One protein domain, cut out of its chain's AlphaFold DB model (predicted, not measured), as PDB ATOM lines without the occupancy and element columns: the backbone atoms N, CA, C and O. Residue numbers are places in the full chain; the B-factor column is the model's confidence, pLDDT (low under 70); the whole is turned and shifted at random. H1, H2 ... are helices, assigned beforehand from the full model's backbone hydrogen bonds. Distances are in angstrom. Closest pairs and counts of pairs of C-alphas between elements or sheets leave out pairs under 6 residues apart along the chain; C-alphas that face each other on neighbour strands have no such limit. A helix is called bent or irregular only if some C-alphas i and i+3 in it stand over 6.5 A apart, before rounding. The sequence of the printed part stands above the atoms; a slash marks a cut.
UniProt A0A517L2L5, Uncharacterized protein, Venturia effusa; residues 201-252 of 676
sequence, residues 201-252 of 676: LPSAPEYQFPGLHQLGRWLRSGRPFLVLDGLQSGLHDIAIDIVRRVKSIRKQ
ATOM      1  N   LEU A 201     106.058 107.616 137.009       71.94
ATOM      2  CA  LEU A 201     105.286 108.628 137.715       71.94
ATOM      3  C   LEU A 201     106.194 109.819 138.043       71.94
ATOM      4  O   LEU A 201     107.369 109.628 138.364       71.94
ATOM      5  N   PRO A 202     105.667 111.059 138.008       62.28
ATOM      6  CA  PRO A 202     106.421 112.218 138.460       62.28
ATOM      7  C   PRO A 202     106.966 111.958 139.865       62.28
ATOM      8  O   PRO A 202     106.193 111.599 140.756       62.28
ATOM      9  N   SER A 203     108.277 112.135 140.056       58.06
ATOM     10  CA  SER A 203     108.938 111.914 141.342       58.06
ATOM     11  C   SER A 203     108.161 112.635 142.439       58.06
ATOM     12  O   SER A 203     107.887 113.829 142.309       58.06
ATOM     13  N   ALA A 204     107.782 111.928 143.504       52.69
ATOM     14  CA  ALA A 204     107.226 112.567 144.689       52.69
ATOM     15  C   ALA A 204     108.350 113.387 145.338       52.69
ATOM     16  O   ALA A 204     109.309 112.779 145.813       52.69
ATOM     17  N   PRO A 205     108.316 114.732 145.351       53.59
ATOM     18  CA  PRO A 205     109.387 115.476 145.986       53.59
ATOM     19  C   PRO A 205     109.045 115.701 147.459       53.59
ATOM     20  O   PRO A 205     107.877 115.882 147.814       53.59
ATOM     21  N   GLU A 206     110.078 115.817 148.292       51.41
ATOM     22  CA  GLU A 206     110.065 116.569 149.553       51.41
ATOM     23  C   GLU A 206     109.721 118.050 149.277       51.41
ATOM     24  O   GLU A 206     110.540 118.950 149.448       51.41
ATOM     25  N   TYR A 207     108.528 118.347 148.758       56.06
ATOM     26  CA  TYR A 207     108.144 119.718 148.450       56.06
ATOM     27  C   TYR A 207     107.721 120.403 149.750       56.06
ATOM     28  O   TYR A 207     106.568 120.347 150.180       56.06
ATOM     29  N   GLN A 208     108.693 121.016 150.416       56.09
ATOM     30  CA  GLN A 208     108.499 121.777 151.642       56.09
ATOM     31  C   GLN A 208     107.779 123.083 151.306       56.09
ATOM     32  O   GLN A 208     108.473 124.057 151.085       56.09
ATOM     33  N   PHE A 209     106.440 123.111 151.228       68.31
ATOM     34  CA  PHE A 209     105.594 124.280 150.903       68.31
ATOM     35  C   PHE A 209     106.175 125.636 151.380       68.31
ATOM     36  O   PHE A 209     105.843 126.100 152.482       68.31
ATOM     37  N   PRO A 210     107.059 126.296 150.603       66.06
ATOM     38  CA  PRO A 210     107.914 127.341 151.150       66.06
ATOM     39  C   PRO A 210     107.103 128.608 151.393       66.06
ATOM     40  O   PRO A 210     107.372 129.334 152.351       66.06
ATOM     41  N   GLY A 211     106.091 128.852 150.557       65.38
ATOM     42  CA  GLY A 211     105.125 129.932 150.680       65.38
ATOM     43  C   GLY A 211     104.202 129.745 151.880       65.38
ATOM     44  O   GLY A 211     104.000 130.699 152.625       65.38
ATOM     45  N   LEU A 212     103.725 128.523 152.162       63.56
ATOM     46  CA  LEU A 212     102.924 128.243 153.369       63.56
ATOM     47  C   LEU A 212     103.756 128.349 154.658       63.56
ATOM     48  O   LEU A 212     103.292 128.914 155.651       63.56
ATOM     49  N   HIS A 213     105.005 127.876 154.644       68.38
ATOM     50  CA  HIS A 213     105.935 128.063 155.763       68.38
ATOM     51  C   HIS A 213     106.272 129.541 155.989       68.38
ATOM     52  O   HIS A 213     106.357 129.997 157.134       68.38
ATOM     53  N   GLN A 214     106.451 130.311 154.916       65.88
ATOM     54  CA  GLN A 214     106.638 131.757 154.991       65.88
ATOM     55  C   GLN A 214     105.385 132.458 155.510       65.88
ATOM     56  O   GLN A 214     105.501 133.223 156.460       65.88
ATOM     57  N   LEU A 215     104.194 132.138 155.002       69.38
ATOM     58  CA  LEU A 215     102.919 132.671 155.488       69.38
ATOM     59  C   LEU A 215     102.741 132.426 156.993       69.38
ATOM     60  O   LEU A 215     102.427 133.355 157.734       69.38
ATOM     61  N   GLY A 216     103.026 131.210 157.470       69.06
ATOM     62  CA  GLY A 216     102.997 130.882 158.898       69.06
ATOM     63  C   GLY A 216     103.998 131.692 159.732       69.06
ATOM     64  O   GLY A 216     103.673 132.119 160.842       69.06
ATOM     65  N   ARG A 217     105.202 131.959 159.200       70.81
ATOM     66  CA  ARG A 217     106.187 132.858 159.834       70.81
ATOM     67  C   ARG A 217     105.714 134.315 159.842       70.81
ATOM     68  O   ARG A 217     105.833 134.980 160.868       70.81
ATOM     69  N   TRP A 218     105.139 134.800 158.744       71.12
ATOM     70  CA  TRP A 218     104.702 136.188 158.601       71.12
ATOM     71  C   TRP A 218     103.475 136.507 159.457       71.12
ATOM     72  O   TRP A 218     103.470 137.540 160.131       71.12
ATOM     73  N   LEU A 219     102.513 135.582 159.548       70.81
ATOM     74  CA  LEU A 219     101.363 135.672 160.456       70.81
ATOM     75  C   LEU A 219     101.795 135.785 161.926       70.81
ATOM     76  O   LEU A 219     101.213 136.561 162.677       70.81
ATOM     77  N   ARG A 220     102.856 135.074 162.330       75.06
ATOM     78  CA  ARG A 220     103.430 135.172 163.687       75.06
ATOM     79  C   ARG A 220     104.236 136.454 163.922       75.06
ATOM     80  O   ARG A 220     104.409 136.850 165.067       75.06
ATOM     81  N   SER A 221     104.728 137.100 162.862       70.19
ATOM     82  CA  SER A 221     105.577 138.301 162.946       70.19
ATOM     83  C   SER A 221     104.813 139.632 163.022       70.19
ATOM     84  O   SER A 221     105.435 140.673 163.225       70.19
ATOM     85  N   GLY A 222     103.485 139.623 162.833       62.25
ATOM     86  CA  GLY A 222     102.639 140.819 162.948       62.25
ATOM     87  C   GLY A 222     102.831 141.871 161.846       62.25
ATOM     88  O   GLY A 222     102.500 143.034 162.059       62.25
ATOM     89  N   ARG A 223     103.375 141.500 160.675       67.94
ATOM     90  CA  ARG A 223     103.637 142.416 159.546       67.94
ATOM     91  C   ARG A 223     102.596 142.252 158.425       67.94
ATOM     92  O   ARG A 223     102.810 141.430 157.537       67.94
ATOM     93  N   PRO A 224     101.496 143.030 158.410       62.09
ATOM     94  CA  PRO A 224     100.352 142.794 157.520       62.09
ATOM     95  C   PRO A 224     100.673 142.922 156.024       62.09
ATOM     96  O   PRO A 224     100.107 142.186 155.223       62.09
ATOM     97  N   PHE A 225     101.621 143.782 155.638       63.34
ATOM     98  CA  PHE A 225     102.012 143.949 154.230       63.34
ATOM     99  C   PHE A 225     102.699 142.707 153.629       63.34
ATOM    100  O   PHE A 225     102.526 142.437 152.449       63.34
ATOM    101  N   LEU A 226     103.415 141.914 154.435       65.12
ATOM    102  CA  LEU A 226     104.109 140.694 153.981       65.12
ATOM    103  C   LEU A 226     103.200 139.450 153.990       65.12
ATOM    104  O   LEU A 226     103.566 138.400 153.465       65.12
ATOM    105  N   VAL A 227     102.006 139.557 154.586       65.69
ATOM    106  CA  VAL A 227     101.010 138.472 154.614       65.69
ATOM    107  C   VAL A 227     100.384 138.274 153.235       65.69
ATOM    108  O   VAL A 227     100.139 137.133 152.861       65.69
ATOM    109  N   LEU A 228     100.174 139.347 152.462       68.75
ATOM    110  CA  LEU A 228      99.648 139.265 151.094       68.75
ATOM    111  C   LEU A 228     100.608 138.514 150.160       68.75
ATOM    112  O   LEU A 228     100.179 137.572 149.496       68.75
ATOM    113  N   ASP A 229     101.901 138.842 150.196       67.62
ATOM    114  CA  ASP A 229     102.936 138.131 149.426       67.62
ATOM    115  C   ASP A 229     103.054 136.659 149.852       67.62
ATOM    116  O   ASP A 229     103.175 135.760 149.013       67.62
ATOM    117  N   GLY A 230     102.959 136.385 151.159       66.19
ATOM    118  CA  GLY A 230     102.920 135.022 151.691       66.19
ATOM    119  C   GLY A 230     101.675 134.241 151.258       66.19
ATOM    120  O   GLY A 230     101.758 133.040 151.014       66.19
ATOM    121  N   LEU A 231     100.527 134.909 151.125       74.19
ATOM    122  CA  LEU A 231      99.260 134.302 150.718       74.19
ATOM    123  C   LEU A 231      99.238 134.024 149.213       74.19
ATOM    124  O   LEU A 231      98.830 132.941 148.805       74.19
ATOM    125  N   GLN A 232      99.760 134.941 148.395       76.75
ATOM    126  CA  GLN A 232      99.947 134.725 146.961       76.75
ATOM    127  C   GLN A 232     100.940 133.585 146.690       76.75
ATOM    128  O   GLN A 232     100.652 132.701 145.884       76.75
ATOM    129  N   SER A 233     102.065 133.554 147.409       72.38
ATOM    130  CA  SER A 233     103.056 132.474 147.303       72.38
ATOM    131  C   SER A 233     102.494 131.133 147.789       72.38
ATOM    132  O   SER A 233     102.705 130.106 147.152       72.38
ATOM    133  N   GLY A 234     101.709 131.129 148.872       73.62
ATOM    134  CA  GLY A 234     101.023 129.932 149.365       73.62
ATOM    135  C   GLY A 234      99.941 129.412 148.409       73.62
ATOM    136  O   GLY A 234      99.829 128.204 148.213       73.62
ATOM    137  N   LEU A 235      99.171 130.297 147.767       79.25
ATOM    138  CA  LEU A 235      98.206 129.920 146.726       79.25
ATOM    139  C   LEU A 235      98.901 129.371 145.475       79.25
ATOM    140  O   LEU A 235      98.409 128.417 144.877       79.25
ATOM    141  N   HIS A 236     100.050 129.939 145.101       77.56
ATOM    142  CA  HIS A 236     100.876 129.427 144.011       77.56
ATOM    143  C   HIS A 236     101.390 128.009 144.308       77.56
ATOM    144  O   HIS A 236     101.255 127.127 143.459       77.56
ATOM    145  N   ASP A 237     101.870 127.757 145.530       77.25
ATOM    146  CA  ASP A 237     102.286 126.420 145.973       77.25
ATOM    147  C   ASP A 237     101.129 125.403 145.900       77.25
ATOM    148  O   ASP A 237     101.312 124.288 145.406       77.25
ATOM    149  N   ILE A 238      99.924 125.789 146.341       78.62
ATOM    150  CA  ILE A 238      98.719 124.942 146.267       78.62
ATOM    151  C   ILE A 238      98.336 124.658 144.811       78.62
ATOM    152  O   ILE A 238      98.038 123.516 144.462       78.62
ATOM    153  N   ALA A 239      98.353 125.674 143.945       79.50
ATOM    154  CA  ALA A 239      98.024 125.513 142.532       79.50
ATOM    155  C   ALA A 239      99.007 124.563 141.827       79.50
ATOM    156  O   ALA A 239      98.577 123.673 141.089       79.50
ATOM    157  N   ILE A 240     100.311 124.694 142.098       78.75
ATOM    158  CA  ILE A 240     101.337 123.775 141.590       78.75
ATOM    159  C   ILE A 240     101.081 122.346 142.084       78.75
ATOM    160  O   ILE A 240     101.161 121.410 141.285       78.75
ATOM    161  N   ASP A 241     100.752 122.161 143.369       77.38
ATOM    162  CA  ASP A 241     100.474 120.831 143.923       77.38
ATOM    163  C   ASP A 241      99.238 120.186 143.282       77.38
ATOM    164  O   ASP A 241      99.289 119.022 142.882       77.38
ATOM    165  N   ILE A 242      98.155 120.945 143.085       80.69
ATOM    166  CA  ILE A 242      96.951 120.466 142.387       80.69
ATOM    167  C   ILE A 242      97.295 120.042 140.957       80.69
ATOM    168  O   ILE A 242      96.963 118.925 140.557       80.69
ATOM    169  N   VAL A 243      97.997 120.884 140.192       82.25
ATOM    170  CA  VAL A 243      98.398 120.555 138.813       82.25
ATOM    171  C   VAL A 243      99.271 119.299 138.783       82.25
ATOM    172  O   VAL A 243      99.089 118.440 137.919       82.25
ATOM    173  N   ARG A 244     100.193 119.145 139.741       76.94
ATOM    174  CA  ARG A 244     101.055 117.961 139.853       76.94
ATOM    175  C   ARG A 244     100.255 116.698 140.176       76.94
ATOM    176  O   ARG A 244     100.466 115.678 139.523       76.94
ATOM    177  N   ARG A 245      99.315 116.758 141.127       80.38
ATOM    178  CA  ARG A 245      98.424 115.631 141.461       80.38
ATOM    179  C   ARG A 245      97.580 115.216 140.265       80.38
ATOM    180  O   ARG A 245      97.501 114.029 139.975       80.38
ATOM    181  N   VAL A 246      97.018 116.180 139.536       82.81
ATOM    182  CA  VAL A 246      96.261 115.911 138.307       82.81
ATOM    183  C   VAL A 246      97.147 115.234 137.258       82.81
ATOM    184  O   VAL A 246      96.722 114.249 136.664       82.81
ATOM    185  N   LYS A 247      98.395 115.689 137.063       81.06
ATOM    186  CA  LYS A 247      99.354 115.032 136.154       81.06
ATOM    187  C   LYS A 247      99.680 113.598 136.578       81.06
ATOM    188  O   LYS A 247      99.728 112.723 135.721       81.06
ATOM    189  N   SER A 248      99.879 113.358 137.873       82.56
ATOM    190  CA  SER A 248     100.146 112.017 138.407       82.56
ATOM    191  C   SER A 248      98.952 111.078 138.201       82.56
ATOM    192  O   SER A 248      99.116 109.999 137.640       82.56
ATOM    193  N   ILE A 249      97.733 111.526 138.534       83.75
ATOM    194  CA  ILE A 249      96.493 110.769 138.289       83.75
ATOM    195  C   ILE A 249      96.322 110.487 136.793       83.75
ATOM    196  O   ILE A 249      96.010 109.358 136.419       83.75
ATOM    197  N   ARG A 250      96.565 111.482 135.929       86.38
ATOM    198  CA  ARG A 250      96.507 111.296 134.474       86.38
ATOM    199  C   ARG A 250      97.473 110.205 134.028       86.38
ATOM    200  O   ARG A 250      97.039 109.276 133.366       86.38
ATOM    201  N   LYS A 251      98.741 110.263 134.448       84.81
ATOM    202  CA  LYS A 251      99.735 109.241 134.093       84.81
ATOM    203  C   LYS A 251      99.329 107.857 134.603       84.81
ATOM    204  O   LYS A 251      99.474 106.893 133.871       84.81
ATOM    205  N   GLN A 252      98.766 107.740 135.807       86.88
ATOM    206  CA  GLN A 252      98.250 106.459 136.309       86.88
ATOM    207  C   GLN A 252      97.125 105.893 135.429       86.88
ATOM    208  O   GLN A 252      97.112 104.695 135.150       86.88
TER     209      GLN A 252
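This is residues 201 to 252 of the 676 residues of an uncharacterized protein of Venturia effusa (UniProt A0A517L2L5). A lopsided helical hairpin: the long helix H2 makes the longest axis, and the much shorter H1 folds back side by side with its first part. Before H1, residues 201 to 209 form a stretch with no named element that runs along the rest of H2, while the turn end, residues 220 to 225, stands free. The printed part has 52 residues with two named helices, H1 then H2, and no named strand; its class is all helix. The whole is a loose rod, with a radius of gyration of the C-alphas of 13.6 A and spans of 44 by 17 by 9 A.

H2, residues 224 to 252, touches H1, residues 210 to 221, with its residues 224 to 237 alone. The closest C-alphas of the two helices are those of Gly 211 and Gly 234, 4.3 A apart. The helices run opposite ways at a shallow tilt of 26 degrees, a helical hairpin joined by a tight link of two residues. In H1 every O i to N i+4 pair is within hydrogen-bond range; in H2 23 of 25 are.

H2 runs 42.1 A from C-alpha 224 at (100.352, 142.794, 157.520) to C-alpha 252 at (98.250, 106.459, 136.309). It is neither bent nor irregular, but only just: C-alphas 225 and 228 are 6.1 A apart. H1 measures 16.3 A and begins at C-alpha 210, at (107.914, 127.341, 151.150).

The two C-alphas farthest apart are those of Gly 222 and Gln 252, at 43.7 A, whereas the first and last printed C-alphas, of Leu 201 and Gln 252, are 7.5 A apart. The printed part has no cut. Its mean pLDDT is 71.1, and residues 202 to 216 and 222 to 230 of this model are under 70.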